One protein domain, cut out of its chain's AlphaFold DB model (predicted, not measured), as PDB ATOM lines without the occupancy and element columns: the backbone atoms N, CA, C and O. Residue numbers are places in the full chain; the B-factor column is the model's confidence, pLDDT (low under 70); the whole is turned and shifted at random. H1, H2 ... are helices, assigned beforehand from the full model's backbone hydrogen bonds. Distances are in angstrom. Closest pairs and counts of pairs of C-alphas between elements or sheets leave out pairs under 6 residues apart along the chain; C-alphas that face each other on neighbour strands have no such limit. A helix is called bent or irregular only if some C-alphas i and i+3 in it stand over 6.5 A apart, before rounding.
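Overview. This is residues 12 to 133 of the 372 residues of the protein "S-adenosylmethionine-dependent methyltransferase" of Pyrrhoderma noxium (UniProt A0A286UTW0). The longest helix, H4, forms an arm at one end of an up-and-down bundle of H3, H5 and H6, each running against the one before it in the chain; short H1 and H2 are beside H5. Residues 48 to 54 and 56 to 63, of which 61 to 63 belong to H4, stick out. The 122 printed residues have six named helices, H1 to H6 in chain order, and no named strand: all helix. The whole is only just loose, close to compact, with a radius of gyration of the C-alphas of 16.5 A, and elongated, spanning 51 by 32 by 27 A.

Along the chain. From first to last C-alpha, H4, residues 61 to 79, measures 26.9 A, beginning at (60.427, -51.970, -9.147). H5, residues 81 to 96, measures 22.3 A; H6, residues 109 to 126, 25.7 A, ending at (45.813, -46.803, -38.203); H3, residues 31 to 45, 20.5 A. H1 is residues 16 to 19, 5.1 A; H2, residues 23 to 28, 10.2 A, is irregular, with C-alphas 24 and 27 7.4 A apart.

Arrangement. H4 touches H3 about perpendicular, at 80 degrees; the closest C-alphas, Leu 44 and Arg 78, are 6.5 A apart. H4 and H5 touch only at the corner, only just, with 3 pairs of C-alphas within 8 A; the closest, Ile 77 and Glu 83, are 6.6 A apart. H5 and H6 form a hairpin, touching at a shallow tilt of 25 degrees, opposite ways; the closest C-alphas, Ile 95 and Val 116, are 5.5 A apart. H3 and H6 touch, with closest C-alphas Tyr 45 and Cys 126 at 5.9 A. H1 touches H5 with closest C-alphas Pro 16 and Glu 83 at 5.8 A. Every O i to N i+4 pair is within hydrogen-bond range in H3, H5 and H6, against 13 of 15 in H4 and 0 of 2 in H2, where 2 of 3 O i to N i+3 pairs are; H1 is too short for an i+4 pair.

Size, cuts and confidence. The C-alphas farthest apart, Gly 58 and Met 100, are 52.0 A apart. The printed part has no cut; the links H3 to H4 and H5 to H6 are long. Mean pLDDT of the printed part is 77.5, with residues 56 to 72 and 127 to 133 among those under 70.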
ATOM      1  N   ASP A  12      41.109 -50.411 -20.932       56.00
ATOM      2  CA  ASP A  12      41.954 -50.076 -22.086       56.00
ATOM      3  C   ASP A  12      42.663 -51.295 -22.707       56.00
ATOM      4  O   ASP A  12      43.137 -51.209 -23.834       56.00
ATOM      5  N   HIS A  13      42.628 -52.457 -22.041       67.31
ATOM      6  CA  HIS A  13      43.220 -53.733 -22.502       67.31
ATOM      7  C   HIS A  13      42.256 -54.634 -23.274       67.31
ATOM      8  O   HIS A  13      42.611 -55.752 -23.640       67.31
ATOM      9  N   ILE A  14      41.016 -54.199 -23.487       81.69
ATOM     10  CA  ILE A  14      40.058 -54.969 -24.280       81.69
ATOM     11  C   ILE A  14      40.351 -54.683 -25.747       81.69
ATOM     12  O   ILE A  14      40.482 -53.525 -26.115       81.69
ATOM     13  N   ALA A  15      40.438 -55.711 -26.589       87.50
ATOM     14  CA  ALA A  15      40.629 -55.529 -28.024       87.50
ATOM     15  C   ALA A  15      39.414 -54.822 -28.678       87.50
ATOM     16  O   ALA A  15      38.283 -54.972 -28.200       87.50
ATOM     17  N   PRO A  16      39.594 -54.059 -29.776       91.75
ATOM     18  CA  PRO A  16      38.507 -53.382 -30.482       91.75
ATOM     19  C   PRO A  16      37.283 -54.257 -30.750       91.75
ATOM     20  O   PRO A  16      36.168 -53.814 -30.494       91.75
ATOM     21  N   SER A  17      37.467 -55.500 -31.187       91.12
ATOM     22  CA  SER A  17      36.376 -56.443 -31.452       91.12
ATOM     23  C   SER A  17      35.502 -56.754 -30.229       91.12
ATOM     24  O   SER A  17      34.320 -57.058 -30.386       91.12
ATOM     25  N   GLY A  18      36.055 -56.648 -29.016       88.06
ATOM     26  CA  GLY A  18      35.347 -56.865 -27.752       88.06
ATOM     27  C   GLY A  18      34.766 -55.597 -27.119       88.06
ATOM     28  O   GLY A  18      33.863 -55.699 -26.291       88.06
ATOM     29  N   ARG A  19      35.263 -54.407 -27.489       88.81
ATOM     30  CA  ARG A  19      34.852 -53.121 -26.887       88.81
ATOM     31  C   ARG A  19      33.976 -52.264 -27.799       88.81
ATOM     32  O   ARG A  19      33.165 -51.484 -27.302       88.81
ATOM     33  N   LEU A  20      34.139 -52.365 -29.118       92.25
ATOM     34  CA  LEU A  20      33.403 -51.524 -30.056       92.25
ATOM     35  C   LEU A  20      31.953 -52.002 -30.213       92.25
ATOM     36  O   LEU A  20      31.703 -53.192 -30.420       92.25
ATOM     37  N   PRO A  21      30.972 -51.084 -30.181       91.31
ATOM     38  CA  PRO A  21      29.591 -51.434 -30.460       91.31
ATOM     39  C   PRO A  21      29.435 -51.838 -31.927       91.31
ATOM     40  O   PRO A  21      30.138 -51.347 -32.815       91.31
ATOM     41  N   LEU A  22      28.448 -52.694 -32.199       90.06
ATOM     42  CA  LEU A  22      28.114 -53.089 -33.565       90.06
ATOM     43  C   LEU A  22      27.809 -51.850 -34.416       90.06
ATOM     44  O   LEU A  22      27.044 -50.985 -34.002       90.06
ATOM     45  N   ILE A  23      28.318 -51.816 -35.649       87.81
ATOM     46  CA  ILE A  23      28.147 -50.691 -36.588       87.81
ATOM     47  C   ILE A  23      26.673 -50.268 -36.748       87.81
ATOM     48  O   ILE A  23      26.362 -49.086 -36.868       87.81
ATOM     49  N   LYS A  24      25.742 -51.229 -36.715       87.06
ATOM     50  CA  LYS A  24      24.296 -50.964 -36.809       87.06
ATOM     51  C   LYS A  24      23.727 -50.148 -35.639       87.06
ATOM     52  O   LYS A  24      22.660 -49.571 -35.789       87.06
ATOM     53  N   ALA A  25      24.416 -50.116 -34.499       88.31
ATOM     54  CA  ALA A  25      24.007 -49.390 -33.302       88.31
ATOM     55  C   ALA A  25      24.541 -47.945 -33.261       88.31
ATOM     56  O   ALA A  25      24.118 -47.181 -32.400       88.31
ATOM     57  N   LEU A  26      25.422 -47.544 -34.189       86.25
ATOM     58  CA  LEU A  26      26.002 -46.194 -34.220       86.25
ATOM     59  C   LEU A  26      24.964 -45.057 -34.131       86.25
ATOM     60  O   LEU A  26      25.184 -44.158 -33.326       86.25
ATOM     61  N   PRO A  27      23.824 -45.094 -34.857       85.31
ATOM     62  CA  PRO A  27      22.838 -44.008 -34.791       85.31
ATOM     63  C   PRO A  27      22.149 -43.870 -33.426       85.31
ATOM     64  O   PRO A  27      21.584 -42.826 -33.128       85.31
ATOM     65  N   SER A  28      22.167 -44.929 -32.608       86.75
ATOM     66  CA  SER A  28      21.543 -44.941 -31.277       86.75
ATOM     67  C   SER A  28      22.475 -44.506 -30.145       86.75
ATOM     68  O   SER A  28      22.023 -44.387 -29.009       86.75
ATOM     69  N   LEU A  29      23.763 -44.294 -30.428       90.12
ATOM     70  CA  LEU A  29      24.738 -43.873 -29.425       90.12
ATOM     71  C   LEU A  29      24.726 -42.357 -29.262       90.12
ATOM     72  O   LEU A  29      24.565 -41.618 -30.236       90.12
ATOM     73  N   SER A  30      24.946 -41.894 -28.033       90.38
ATOM     74  CA  SER A  30      25.129 -40.467 -27.791       90.38
ATOM     75  C   SER A  30      26.478 -39.995 -28.339       90.38
ATOM     76  O   SER A  30      27.440 -40.765 -28.447       90.38
ATOM     77  N   LEU A  31      26.589 -38.698 -28.638       89.12
ATOM     78  CA  LEU A  31      27.861 -38.104 -29.049       89.12
ATOM     79  C   LEU A  31      28.948 -38.273 -27.966       89.12
ATOM     80  O   LEU A  31      30.124 -38.428 -28.295       89.12
ATOM     81  N   SER A  32      28.565 -38.296 -26.682       88.38
ATOM     82  CA  SER A  32      29.477 -38.579 -25.567       88.38
ATOM     83  C   SER A  32      30.038 -40.001 -25.630       88.38
ATOM     84  O   SER A  32      31.253 -40.169 -25.546       88.38
ATOM     85  N   ASP A  33      29.188 -41.008 -25.849       89.81
ATOM     86  CA  ASP A  33      29.628 -42.407 -25.943       89.81
ATOM     87  C   ASP A  33      30.592 -42.598 -27.117       89.81
ATOM     88  O   ASP A  33      31.639 -43.235 -26.994       89.81
ATOM     89  N   LEU A  34      30.275 -41.987 -28.263       91.94
ATOM     90  CA  LEU A  34      31.129 -42.029 -29.446       91.94
ATOM     91  C   LEU A  34      32.485 -41.362 -29.197       91.94
ATOM     92  O   LEU A  34      33.512 -41.885 -29.634       91.94
ATOM     93  N   ARG A  35      32.519 -40.241 -28.465       88.25
ATOM     94  CA  ARG A  35      33.775 -39.597 -28.052       88.25
ATOM     95  C   ARG A  35      34.605 -40.507 -27.162       88.25
ATOM     96  O   ARG A  35      35.812 -40.584 -27.361       88.25
ATOM     97  N   ASP A  36      33.995 -41.194 -26.205       86.56
ATOM     98  CA  ASP A  36      34.727 -42.085 -25.304       86.56
ATOM     99  C   ASP A  36      35.265 -43.323 -26.033       86.56
ATOM    100  O   ASP A  36      36.399 -43.736 -25.790       86.56
ATOM    101  N   ILE A  37      34.530 -43.836 -27.022       90.69
ATOM    102  CA  ILE A  37      35.020 -44.891 -27.919       90.69
ATOM    103  C   ILE A  37      36.211 -44.404 -28.757       90.69
ATOM    104  O   ILE A  37      37.224 -45.099 -28.853       90.69
ATOM    105  N   VAL A  38      36.127 -43.206 -29.347       87.88
ATOM    106  CA  VAL A  38      37.236 -42.624 -30.125       87.88
ATOM    107  C   VAL A  38      38.452 -42.346 -29.235       87.88
ATOM    108  O   VAL A  38      39.578 -42.597 -29.661       87.88
ATOM    109  N   LYS A  39      38.257 -41.894 -27.989       82.56
ATOM    110  CA  LYS A  39      39.344 -41.754 -27.002       82.56
ATOM    111  C   LYS A  39      40.006 -43.095 -26.702       82.56
ATOM    112  O   LYS A  39      41.229 -43.162 -26.712       82.56
ATOM    113  N   TYR A  40      39.226 -44.151 -26.485       87.44
ATOM    114  CA  TYR A  40      39.760 -45.499 -26.290       87.44
ATOM    115  C   TYR A  40      40.596 -45.954 -27.497       87.44
ATOM    116  O   TYR A  40      41.756 -46.332 -27.344       87.44
ATOM    117  N   LEU A  41      40.058 -45.847 -28.716       86.81
ATOM    118  CA  LEU A  41      40.806 -46.223 -29.916       86.81
ATOM    119  C   LEU A  41      42.066 -45.363 -30.097       86.81
ATOM    120  O   LEU A  41      43.057 -45.843 -30.643       86.81
ATOM    121  N   ARG A  42      42.058 -44.109 -29.625       80.62
ATOM    122  CA  ARG A  42      43.236 -43.235 -29.623       80.62
ATOM    123  C   ARG A  42      44.343 -43.773 -28.716       80.62
ATOM    124  O   ARG A  42      45.492 -43.714 -29.127       80.62
ATOM    125  N   VAL A  43      44.022 -44.335 -27.551       77.31
ATOM    126  CA  VAL A  43      45.018 -44.983 -26.670       77.31
ATOM    127  C   VAL A  43      45.717 -46.150 -27.383       77.31
ATOM    128  O   VAL A  43      46.927 -46.342 -27.247       77.31
ATOM    129  N   LEU A  44      44.978 -46.901 -28.203       77.56
ATOM    130  CA  LEU A  44      45.533 -48.018 -28.966       77.56
ATOM    131  C   LEU A  44      46.338 -47.568 -30.189       77.56
ATOM    132  O   LEU A  44      47.465 -48.019 -30.371       77.56
ATOM    133  N   TYR A  45      45.774 -46.693 -31.023       76.44
ATOM    134  CA  TYR A  45      46.283 -46.429 -32.376       76.44
ATOM    135  C   TYR A  45      46.941 -45.060 -32.571       76.44
ATOM    136  O   TYR A  45      47.407 -44.752 -33.666       76.44
ATOM    137  N   ASN A  46      47.039 -44.251 -31.517       72.12
ATOM    138  CA  ASN A  46      47.887 -43.061 -31.473       72.12
ATOM    139  C   ASN A  46      48.910 -43.192 -30.327       72.12
ATOM    140  O   ASN A  46      48.786 -42.492 -29.318       72.12
ATOM    141  N   PRO A  47      49.881 -44.117 -30.445       64.00
ATOM    142  CA  PRO A  47      50.826 -44.394 -29.371       64.00
ATOM    143  C   PRO A  47      51.730 -43.191 -29.070       64.00
ATOM    144  O   PRO A  47      51.902 -42.281 -29.899       64.00
ATOM    145  N   GLU A  48      52.325 -43.214 -27.873       66.31
ATOM    146  CA  GLU A  48      53.369 -42.275 -27.459       66.31
ATOM    147  C   GLU A  48      54.494 -42.209 -28.509       66.31
ATOM    148  O   GLU A  48      54.753 -43.151 -29.265       66.31
ATOM    149  N   VAL A  49      55.175 -41.065 -28.575       70.81
ATOM    150  CA  VAL A  49      56.327 -40.905 -29.465       70.81
ATOM    151  C   VAL A  49      57.416 -41.886 -29.030       70.81
ATOM    152  O   VAL A  49      57.881 -41.835 -27.900       70.81
ATOM    153  N   ARG A  50      57.852 -42.777 -29.925       70.62
ATOM    154  CA  ARG A  50      58.849 -43.810 -29.604       70.62
ATOM    155  C   ARG A  50      60.101 -43.217 -28.937       70.62
ATOM    156  O   ARG A  50      60.702 -42.288 -29.479       70.62
ATOM    157  N   GLY A  51      60.530 -43.812 -27.820       71.06
ATOM    158  CA  GLY A  51      61.730 -43.395 -27.084       71.06
ATOM    159  C   GLY A  51      61.534 -42.149 -26.211       71.06
ATOM    160  O   GLY A  51      62.517 -41.538 -25.811       71.06
ATOM    161  N   SER A  52      60.292 -41.738 -25.936       78.12
ATOM    162  CA  SER A  52      59.971 -40.546 -25.137       78.12
ATOM    163  C   SER A  52      60.171 -40.713 -23.629       78.12
ATOM    164  O   SER A  52      60.304 -39.710 -22.928       78.12
ATOM    165  N   ARG A  53      60.145 -41.945 -23.107       80.06
ATOM    166  CA  ARG A  53      60.095 -42.209 -21.664       80.06
ATOM    167  C   ARG A  53      61.478 -42.550 -21.119       80.06
ATOM    168  O   ARG A  53      61.992 -43.640 -21.352       80.06
ATOM    169  N   ARG A  54      62.073 -41.618 -20.368       78.25
ATOM    170  CA  ARG A  54      63.342 -41.846 -19.660       78.25
ATOM    171  C   ARG A  54      63.147 -42.825 -18.503       78.25
ATOM    172  O   ARG A  54      62.231 -42.649 -17.696       78.25
ATOM    173  N   GLN A  55      64.051 -43.792 -18.365       70.31
ATOM    174  CA  GLN A  55      64.096 -44.654 -17.185       70.31
ATOM    175  C   GLN A  55      64.544 -43.819 -15.972       70.31
ATOM    176  O   GLN A  55      65.665 -43.309 -15.924       70.31
ATOM    177  N   LYS A  56      63.664 -43.622 -14.980       56.84
ATOM    178  CA  LYS A  56      64.038 -42.926 -13.738       56.84
ATOM    179  C   LYS A  56      64.891 -43.861 -12.887       56.84
ATOM    180  O   LYS A  56      64.390 -44.861 -12.380       56.84
ATOM    181  N   SER A  57      66.159 -43.507 -12.681       44.09
ATOM    182  CA  SER A  57      67.021 -44.193 -11.716       44.09
ATOM    183  C   SER A  57      66.455 -43.975 -10.303       44.09
ATOM    184  O   SER A  57      66.624 -42.905  -9.722       44.09
ATOM    185  N   GLY A  58      65.680 -44.946  -9.796       45.28
ATOM    186  CA  GLY A  58      65.117 -44.940  -8.439       45.28
ATOM    187  C   GLY A  58      63.600 -45.147  -8.284       45.28
ATOM    188  O   GLY A  58      63.114 -45.005  -7.163       45.28
ATOM    189  N   SER A  59      62.820 -45.472  -9.328       37.28
ATOM    190  CA  SER A  59      61.411 -45.865  -9.123       37.28
ATOM    191  C   SER A  59      61.305 -47.285  -8.543       37.28
ATOM    192  O   SER A  59      62.014 -48.197  -8.962       37.28
ATOM    193  N   ASN A  60      60.424 -47.479  -7.552       37.31
ATOM    194  CA  ASN A  60      60.120 -48.792  -6.971       37.31
ATOM    195  C   ASN A  60      59.800 -49.807  -8.083       37.31
ATOM    196  O   ASN A  60      58.829 -49.612  -8.816       37.31
ATOM    197  N   ALA A  61      60.563 -50.903  -8.148       42.69
ATOM    198  CA  ALA A  61      60.427 -51.970  -9.147       42.69
ATOM    199  C   ALA A  61      58.972 -52.455  -9.349       42.69
ATOM    200  O   ALA A  61      58.566 -52.739 -10.469       42.69
ATOM    201  N   ASN A  62      58.144 -52.418  -8.297       38.72
ATOM    202  CA  ASN A  62      56.745 -52.857  -8.343       38.72
ATOM    203  C   ASN A  62      55.796 -51.975  -9.186       38.72
ATOM    204  O   ASN A  62      54.737 -52.457  -9.574       38.72
ATOM    205  N   GLN A  63      56.102 -50.693  -9.444       42.59
ATOM    206  CA  GLN A  63      55.272 -49.853 -10.335       42.59
ATOM    207  C   GLN A  63      55.658 -49.997 -11.810       42.59
ATOM    208  O   GLN A  63      54.806 -49.808 -12.677       42.59
ATOM    209  N   ASN A  64      56.918 -50.341 -12.087       44.38
ATOM    210  CA  ASN A  64      57.385 -50.569 -13.450       44.38
ATOM    211  C   ASN A  64      56.810 -51.883 -14.012       44.38
ATOM    212  O   ASN A  64      56.373 -51.867 -15.156       44.38
ATOM    213  N   ASP A  65      56.701 -52.947 -13.200       47.38
ATOM    214  CA  ASP A  65      56.151 -54.256 -13.621       47.38
ATOM    215  C   ASP A  65      54.687 -54.176 -14.099       47.38
ATOM    216  O   ASP A  65      54.329 -54.676 -15.163       47.38
ATOM    217  N   VAL A  66      53.818 -53.485 -13.352       50.47
ATOM    218  CA  VAL A  66      52.393 -53.374 -13.722       50.47
ATOM    219  C   VAL A  66      52.214 -52.549 -14.998       50.47
ATOM    220  O   VAL A  66      51.358 -52.858 -15.822       50.47
ATOM    221  N   HIS A  67      53.019 -51.499 -15.183       54.38
ATOM    222  CA  HIS A  67      52.945 -50.642 -16.367       54.38
ATOM    223  C   HIS A  67      53.595 -51.297 -17.601       54.38
ATOM    224  O   HIS A  67      53.152 -51.030 -18.719       54.38
ATOM    225  N   SER A  68      54.599 -52.166 -17.421       58.00
ATOM    226  CA  SER A  68      55.172 -52.968 -18.510       58.00
ATOM    227  C   SER A  68      54.214 -54.055 -18.992       58.00
ATOM    228  O   SER A  68      54.081 -54.244 -20.202       58.00
ATOM    229  N   ASP A  69      53.490 -54.708 -18.078       60.00
ATOM    230  CA  ASP A  69      52.461 -55.696 -18.430       60.00
ATOM    231  C   ASP A  69      51.300 -55.042 -19.195       60.00
ATOM    232  O   ASP A  69      50.802 -55.577 -20.192       60.00
ATOM    233  N   LEU A  70      50.916 -53.835 -18.766       63.47
ATOM    234  CA  LEU A  70      49.901 -53.003 -19.405       63.47
ATOM    235  C   LEU A  70      50.233 -52.710 -20.872       63.47
ATOM    236  O   LEU A  70      49.423 -52.952 -21.768       63.47
ATOM    237  N   GLU A  71      51.439 -52.198 -21.109       64.25
ATOM    238  CA  GLU A  71      51.903 -51.799 -22.436       64.25
ATOM    239  C   GLU A  71      52.094 -53.023 -23.338       64.25
ATOM    240  O   GLU A  71      51.724 -52.991 -24.511       64.25
ATOM    241  N   SER A  72      52.570 -54.141 -22.773       65.50
ATOM    242  CA  SER A  72      52.680 -55.422 -23.478       65.50
ATOM    243  C   SER A  72      51.320 -55.915 -23.988       65.50
ATOM    244  O   SER A  72      51.197 -56.324 -25.147       65.50
ATOM    245  N   SER A  73      50.269 -55.806 -23.167       72.69
ATOM    246  CA  SER A  73      48.906 -56.159 -23.576       72.69
ATOM    247  C   SER A  73      48.367 -55.240 -24.677       72.69
ATOM    248  O   SER A  73      47.699 -55.720 -25.594       72.69
ATOM    249  N   LEU A  74      48.631 -53.930 -24.609       71.94
ATOM    250  CA  LEU A  74      48.213 -52.978 -25.648       71.94
ATOM    251  C   LEU A  74      48.948 -53.239 -26.968       71.94
ATOM    252  O   LEU A  74      48.345 -53.187 -28.039       71.94
ATOM    253  N   ASP A  75      50.231 -53.581 -26.908       66.75
ATOM    254  CA  ASP A  75      51.038 -53.915 -28.079       66.75
ATOM    255  C   ASP A  75      50.569 -55.178 -28.799       66.75
ATOM    256  O   ASP A  75      50.545 -55.196 -30.032       66.75
ATOM    257  N   ALA A  76      50.149 -56.209 -28.060       74.75
ATOM    258  CA  ALA A  76      49.560 -57.407 -28.656       74.75
ATOM    259  C   ALA A  76      48.326 -57.056 -29.509       74.75
ATOM    260  O   ALA A  76      48.198 -57.526 -30.639       74.75
ATOM    261  N   ILE A  77      47.476 -56.153 -29.011       81.19
ATOM    262  CA  ILE A  77      46.301 -55.648 -29.736       81.19
ATOM    263  C   ILE A  77      46.725 -54.819 -30.958       81.19
ATOM    264  O   ILE A  77      46.168 -54.980 -32.041       81.19
ATOM    265  N   ARG A  78      47.734 -53.947 -30.819       76.00
ATOM    266  CA  ARG A  78      48.247 -53.094 -31.913       76.00
ATOM    267  C   ARG A  78      48.854 -53.909 -33.062       76.00
ATOM    268  O   ARG A  78      48.716 -53.533 -34.234       76.00
ATOM    269  N   ALA A  79      49.548 -54.997 -32.733       72.31
ATOM    270  CA  ALA A  79      50.161 -55.901 -33.701       72.31
ATOM    271  C   ALA A  79      49.118 -56.732 -34.466       72.31
ATOM    272  O   ALA A  79      49.362 -57.103 -35.619       72.31
ATOM    273  N   ASP A  80      47.949 -56.975 -33.869       80.69
ATOM    274  CA  ASP A  80      46.885 -57.762 -34.479       80.69
ATOM    275  C   ASP A  80      46.245 -57.027 -35.676       80.69
ATOM    276  O   ASP A  80      45.550 -56.011 -35.567       80.69
ATOM    277  N   SER A  81      46.485 -57.568 -36.872       79.62
ATOM    278  CA  SER A  81      45.940 -57.032 -38.122       79.62
ATOM    279  C   SER A  81      44.409 -57.080 -38.200       79.62
ATOM    280  O   SER A  81      43.809 -56.198 -38.826       79.62
ATOM    281  N   PHE A  82      43.774 -58.077 -37.576       86.56
ATOM    282  CA  PHE A  82      42.323 -58.201 -37.516       86.56
ATOM    283  C   PHE A  82      41.736 -57.082 -36.660       86.56
ATOM    284  O   PHE A  82      40.844 -56.376 -37.131       86.56
ATOM    285  N   GLU A  83      42.284 -56.856 -35.464       90.44
ATOM    286  CA  GLU A  83      41.823 -55.795 -34.561       90.44
ATOM    287  C   GLU A  83      42.006 -54.406 -35.169       90.44
ATOM    288  O   GLU A  83      41.088 -53.576 -35.142       90.44
ATOM    289  N   ARG A  84      43.148 -54.178 -35.825       85.44
ATOM    290  CA  ARG A  84      43.409 -52.938 -36.563       85.44
ATOM    291  C   ARG A  84      42.417 -52.738 -37.707       85.44
ATOM    292  O   ARG A  84      41.821 -51.670 -37.827       85.44
ATOM    293  N   THR A  85      42.168 -53.771 -38.513       85.75
ATOM    294  CA  THR A  85      41.190 -53.715 -39.617       85.75
ATOM    295  C   THR A  85      39.768 -53.488 -39.102       85.75
ATOM    296  O   THR A  85      38.994 -52.749 -39.714       85.75
ATOM    297  N   HIS A  86      39.411 -54.107 -37.977       90.25
ATOM    298  CA  HIS A  86      38.111 -53.947 -37.341       90.25
ATOM    299  C   HIS A  86      37.899 -52.502 -36.867       90.25
ATOM    300  O   HIS A  86      36.898 -51.881 -37.230       90.25
ATOM    301  N   ALA A  87      38.875 -51.936 -36.149       91.69
ATOM    302  CA  ALA A  87      38.850 -50.544 -35.708       91.69
ATOM    303  C   ALA A  87      38.777 -49.560 -36.884       91.69
ATOM    304  O   ALA A  87      37.962 -48.639 -36.866       91.69
ATOM    305  N   MET A  88      39.564 -49.786 -37.943       89.12
ATOM    306  CA  MET A  88      39.522 -48.961 -39.154       89.12
ATOM    307  C   MET A  88      38.136 -48.984 -39.805       89.12
ATOM    308  O   MET A  88      37.575 -47.930 -40.082       89.12
ATOM    309  N   ARG A  89      37.529 -50.164 -39.996       91.75
ATOM    310  CA  ARG A  89      36.174 -50.281 -40.569       91.75
ATOM    311  C   ARG A  89      35.125 -49.553 -39.731       91.75
ATOM    312  O   ARG A  89      34.222 -48.919 -40.287       91.75
ATOM    313  N   TRP A  90      35.239 -49.642 -38.409       95.06
ATOM    314  CA  TRP A  90      34.343 -48.951 -37.490       95.06
ATOM    315  C   TRP A  90      34.491 -47.426 -37.604       95.06
ATOM    316  O   TRP A  90      33.491 -46.742 -37.815       95.06
ATOM    317  N   LEU A  91      35.726 -46.906 -37.579       93.56
ATOM    318  CA  LEU A  91      36.020 -45.474 -37.737       93.56
ATOM    319  C   LEU A  91      35.559 -44.939 -39.098       93.56
ATOM    320  O   LEU A  91      34.900 -43.903 -39.150       93.56
ATOM    321  N   THR A  92      35.820 -45.667 -40.189       92.44
ATOM    322  CA  THR A  92      35.313 -45.321 -41.525       92.44
ATOM    323  C   THR A  92      33.796 -45.184 -41.514       92.44
ATOM    324  O   THR A  92      33.255 -44.219 -42.051       92.44
ATOM    325  N   THR A  93      33.092 -46.118 -40.869       93.50
ATOM    326  CA  THR A  93      31.628 -46.072 -40.834       93.50
ATOM    327  C   THR A  93      31.102 -44.933 -39.962       93.50
ATOM    328  O   THR A  93      30.123 -44.299 -40.345       93.50
ATOM    329  N   LEU A  94      31.756 -44.639 -38.832       94.44
ATOM    330  CA  LEU A  94      31.437 -43.480 -37.993       94.44
ATOM    331  C   LEU A  94      31.537 -42.171 -38.790       94.44
ATOM    332  O   LEU A  94      30.631 -41.349 -38.727       94.44
ATOM    333  N   ILE A  95      32.610 -42.001 -39.567       93.06
ATOM    334  CA  ILE A  95      32.821 -40.814 -40.407       93.06
ATOM    335  C   ILE A  95      31.720 -40.713 -41.470       93.06
ATOM    336  O   ILE A  95      31.069 -39.675 -41.589       93.06
ATOM    337  N   MET A  96      31.476 -41.807 -42.202       90.75
ATOM    338  CA  MET A  96      30.494 -41.855 -43.293       90.75
ATOM    339  C   MET A  96      29.044 -41.664 -42.840       90.75
ATOM    340  O   MET A  96      28.217 -41.283 -43.659       90.75
ATOM    341  N   ARG A  97      28.723 -41.984 -41.583       90.25
ATOM    342  CA  ARG A  97      27.359 -41.926 -41.024       90.25
ATOM    343  C   ARG A  97      27.219 -40.899 -39.909       90.25
ATOM    344  O   ARG A  97      26.355 -41.029 -39.042       90.25
ATOM    345  N   SER A  98      28.115 -39.919 -39.883       88.38
ATOM    346  CA  SER A  98      28.141 -38.905 -38.835       88.38
ATOM    347  C   SER A  98      26.880 -38.040 -38.833       88.38
ATOM    348  O   SER A  98      26.399 -37.667 -37.770       88.38
ATOM    349  N   ASP A  99      26.278 -37.823 -39.997       88.38
ATOM    350  CA  ASP A  99      24.994 -37.148 -40.192       88.38
ATOM    351  C   ASP A  99      23.836 -37.769 -39.387       88.38
ATOM    352  O   ASP A  99      22.945 -37.043 -38.946       88.38
ATOM    353  N   MET A 100      23.878 -39.084 -39.139       85.69
ATOM    354  CA  MET A 100      22.861 -39.825 -38.377       85.69
ATOM    355  C   MET A 100      23.023 -39.720 -36.854       85.69
ATOM    356  O   MET A 100      22.183 -40.235 -36.114       85.69
ATOM    357  N   ILE A 101      24.104 -39.107 -36.363       86.44
ATOM    358  CA  ILE A 101      24.350 -38.959 -34.926       86.44
ATOM    359  C   ILE A 101      23.416 -37.883 -34.372       86.44
ATOM    360  O   ILE A 101      23.444 -36.731 -34.815       86.44
ATOM    361  N   THR A 102      22.621 -38.260 -33.371       85.75
ATOM    362  CA  THR A 102      21.711 -37.340 -32.680       85.75
ATOM    363  C   THR A 102      22.494 -36.457 -31.710       85.75
ATOM    364  O   THR A 102      23.273 -36.954 -30.898       85.75
ATOM    365  N   LEU A 103      22.270 -35.145 -31.787       87.88
ATOM    366  CA  LEU A 103      22.869 -34.159 -30.888       87.88
ATOM    367  C   LEU A 103      21.927 -33.866 -29.719       87.88
ATOM    368  O   LEU A 103      20.714 -33.753 -29.902       87.88
ATOM    369  N   SER A 104      22.486 -33.743 -28.516       88.75
ATOM    370  CA  SER A 104      21.736 -33.239 -27.363       88.75
ATOM    371  C   SER A 104      21.553 -31.718 -27.435       88.75
ATOM    372  O   SER A 104      22.237 -31.036 -28.191       88.75
ATOM    373  N   GLU A 105      20.690 -31.151 -26.587       86.00
ATOM    374  CA  GLU A 105      20.455 -29.693 -26.512       86.00
ATOM    375  C   GLU A 105      21.722 -28.861 -26.227       86.00
ATOM    376  O   GLU A 105      21.739 -27.653 -26.448       86.00
ATOM    377  N   LYS A 106      22.782 -29.494 -25.706       86.56
ATOM    378  CA  LYS A 106      24.063 -28.851 -25.378       86.56
ATOM    379  C   LYS A 106      25.115 -29.007 -26.477       86.56
ATOM    380  O   LYS A 106      26.241 -28.547 -26.297       86.56
ATOM    381  N   GLU A 107      24.787 -29.695 -27.564       89.44
ATOM    382  CA  GLU A 107      25.712 -30.044 -28.636       89.44
ATOM    383  C   GLU A 107      25.242 -29.451 -29.959       89.44
ATOM    384  O   GLU A 107      24.051 -29.342 -30.240       89.44
ATOM    385  N   ASP A 108      26.207 -29.065 -30.781       89.62
ATOM    386  CA  ASP A 108      25.996 -28.411 -32.063       89.62
ATOM    387  C   ASP A 108      26.743 -29.136 -33.188       89.62
ATOM    388  O   ASP A 108      27.458 -30.121 -32.979       89.62
ATOM    389  N   GLU A 109      26.588 -28.636 -34.408       88.81
ATOM    390  CA  GLU A 109      27.258 -29.207 -35.571       88.81
ATOM    391  C   GLU A 109      28.785 -29.213 -35.410       88.81
ATOM    392  O   GLU A 109      29.445 -30.206 -35.699       88.81
ATOM    393  N   THR A 110      29.355 -28.155 -34.830       85.44
ATOM    394  CA  THR A 110      30.796 -28.060 -34.558       85.44
ATOM    395  C   THR A 110      31.282 -29.167 -33.618       85.44
ATOM    396  O   THR A 110      32.385 -29.702 -33.763       85.44
ATOM    397  N   SER A 111      30.460 -29.554 -32.643       86.94
ATOM    398  CA  SER A 111      30.732 -30.668 -31.735       86.94
ATOM    399  C   SER A 111      30.816 -32.013 -32.455       86.94
ATOM    400  O   SER A 111      31.612 -32.866 -32.037       86.94
ATOM    401  N   ARG A 112      30.028 -32.180 -33.521       88.44
ATOM    402  CA  ARG A 112      30.013 -33.351 -34.402       88.44
ATOM    403  C   ARG A 112      31.183 -33.347 -35.374       88.44
ATOM    404  O   ARG A 112      31.909 -34.334 -35.438       88.44
ATOM    405  N   GLU A 113      31.432 -32.221 -36.036       83.69
ATOM    406  CA  GLU A 113      32.585 -32.018 -36.921       83.69
ATOM    407  C   GLU A 113      33.904 -32.315 -36.203       83.69
ATOM    408  O   GLU A 113      34.780 -32.978 -36.758       83.69
ATOM    409  N   ARG A 114      34.032 -31.907 -34.931       81.56
ATOM    410  CA  ARG A 114      35.201 -32.240 -34.106       81.56
ATOM    411  C   ARG A 114      35.369 -33.748 -33.932       81.56
ATOM    412  O   ARG A 114      36.470 -34.252 -34.131       81.56
ATOM    413  N   LEU A 115      34.298 -34.472 -33.590       87.06
ATOM    414  CA  LEU A 115      34.343 -35.933 -33.456       87.06
ATOM    415  C   LEU A 115      34.733 -36.601 -34.782       87.06
ATOM    416  O   LEU A 115      35.562 -37.508 -34.785       87.06
ATOM    417  N   VAL A 116      34.167 -36.141 -35.899       88.06
ATOM    418  CA  VAL A 116      34.488 -36.653 -37.238       88.06
ATOM    419  C   VAL A 116      35.952 -36.402 -37.582       88.06
ATOM    420  O   VAL A 116      36.634 -37.320 -38.032       88.06
ATOM    421  N   GLY A 117      36.464 -35.198 -37.319       78.19
ATOM    422  CA  GLY A 117      37.874 -34.867 -37.515       78.19
ATOM    423  C   GLY A 117      38.800 -35.735 -36.662       78.19
ATOM    424  O   GLY A 117      39.802 -36.251 -37.153       78.19
ATOM    425  N   GLU A 118      38.435 -35.964 -35.400       80.62
ATOM    426  CA  GLU A 118      39.165 -36.843 -34.486       80.62
ATOM    427  C   GLU A 118      39.167 -38.312 -34.939       80.62
ATOM    428  O   GLU A 118      40.207 -38.971 -34.872       80.62
ATOM    429  N   ALA A 119      38.029 -38.820 -35.418       86.19
ATOM    430  CA  ALA A 119      37.904 -40.171 -35.957       86.19
ATOM    431  C   ALA A 119      38.681 -40.335 -37.272       86.19
ATOM    432  O   ALA A 119      39.328 -41.362 -37.473       86.19
ATOM    433  N   ALA A 120      38.665 -39.322 -38.142       81.06
ATOM    434  CA  ALA A 120      39.408 -39.314 -39.399       81.06
ATOM    435  C   ALA A 120      40.922 -39.314 -39.166       81.06
ATOM    436  O   ALA A 120      41.623 -40.128 -39.764       81.06
ATOM    437  N   ALA A 121      41.422 -38.475 -38.253       71.62
ATOM    438  CA  ALA A 121      42.835 -38.467 -37.872       71.62
ATOM    439  C   ALA A 121      43.280 -39.824 -37.303       71.62
ATOM    440  O   ALA A 121      44.382 -40.293 -37.574       71.62
ATOM    441  N   LEU A 122      42.411 -40.492 -36.541       79.31
ATOM    442  CA  LEU A 122      42.716 -41.802 -35.981       79.31
ATOM    443  C   LEU A 122      42.671 -42.925 -37.026       79.31
ATOM    444  O   LEU A 122      43.552 -43.779 -37.037       79.31
ATOM    445  N   LEU A 123      41.682 -42.914 -37.925       84.06
ATOM    446  CA  LEU A 123      41.596 -43.851 -39.050       84.06
ATOM    447  C   LEU A 123      42.853 -43.772 -39.916       84.06
ATOM    448  O   LEU A 123      43.414 -44.790 -40.316       84.06
ATOM    449  N   ALA A 124      43.282 -42.543 -40.169       72.31
ATOM    450  CA  ALA A 124      44.502 -42.237 -40.870       72.31
ATOM    451  C   ALA A 124      45.709 -42.801 -40.091       72.31
ATOM    452  O   ALA A 124      46.521 -43.525 -40.665       72.31
ATOM    453  N   ALA A 125      45.807 -42.564 -38.773       71.50
ATOM    454  CA  ALA A 125      46.884 -43.107 -37.937       71.50
ATOM    455  C   ALA A 125      46.990 -44.642 -37.986       71.50
ATOM    456  O   ALA A 125      48.098 -45.178 -38.071       71.50
ATOM    457  N   CYS A 126      45.857 -45.349 -38.031       73.56
ATOM    458  CA  CYS A 126      45.813 -46.803 -38.203       73.56
ATOM    459  C   CYS A 126      46.392 -47.287 -39.547       73.56
ATOM    460  O   CYS A 126      46.831 -48.435 -39.636       73.56
ATOM    461  N   ALA A 127      46.388 -46.445 -40.585       69.56
ATOM    462  CA  ALA A 127      46.946 -46.758 -41.902       69.56
ATOM    463  C   ALA A 127      48.476 -46.543 -41.985       69.56
ATOM    464  O   ALA A 127      49.089 -46.945 -42.972       69.56
ATOM    465  N   GLY A 128      49.098 -45.977 -40.942       62.69
ATOM    466  CA  GLY A 128      50.544 -45.744 -40.828       62.69
ATOM    467  C   GLY A 128      50.951 -44.281 -41.042       62.69
ATOM    468  O   GLY A 128      50.197 -43.505 -41.611       62.69
ATOM    469  N   ALA A 129      52.168 -43.907 -40.617       57.22
ATOM    470  CA  ALA A 129      52.660 -42.517 -40.548       57.22
ATOM    471  C   ALA A 129      52.518 -41.695 -41.846       57.22
ATOM    472  O   ALA A 129      52.180 -40.513 -41.789       57.22
ATOM    473  N   ALA A 130      52.744 -42.314 -43.009       50.06
ATOM    474  CA  ALA A 130      52.585 -41.675 -44.322       50.06
ATOM    475  C   ALA A 130      51.107 -41.465 -44.714       50.06
ATOM    476  O   ALA A 130      50.784 -40.651 -45.571       50.06
ATOM    477  N   SER A 131      50.191 -42.195 -44.079       51.88
ATOM    478  CA  SER A 131      48.744 -42.110 -44.278       51.88
ATOM    479  C   SER A 131      48.016 -41.502 -43.077       51.88
ATOM    480  O   SER A 131      46.801 -41.370 -43.147       51.88
ATOM    481  N   SER A 132      48.740 -41.089 -42.019       54.12
ATOM    482  CA  SER A 132      48.221 -40.656 -40.710       54.12
ATOM    483  C   SER A 132      47.370 -39.391 -40.706       54.12
ATOM    484  O   SER A 132      46.758 -39.076 -39.686       54.12
ATOM    485  N   GLY A 133      47.288 -38.667 -41.825       61.75
ATOM    486  CA  GLY A 133      46.687 -37.338 -41.843       61.75
ATOM    487  C   GLY A 133      47.337 -36.407 -40.807       61.75
ATOM    488  O   GLY A 133      48.371 -36.711 -40.211       61.75
TER     489      GLY A 133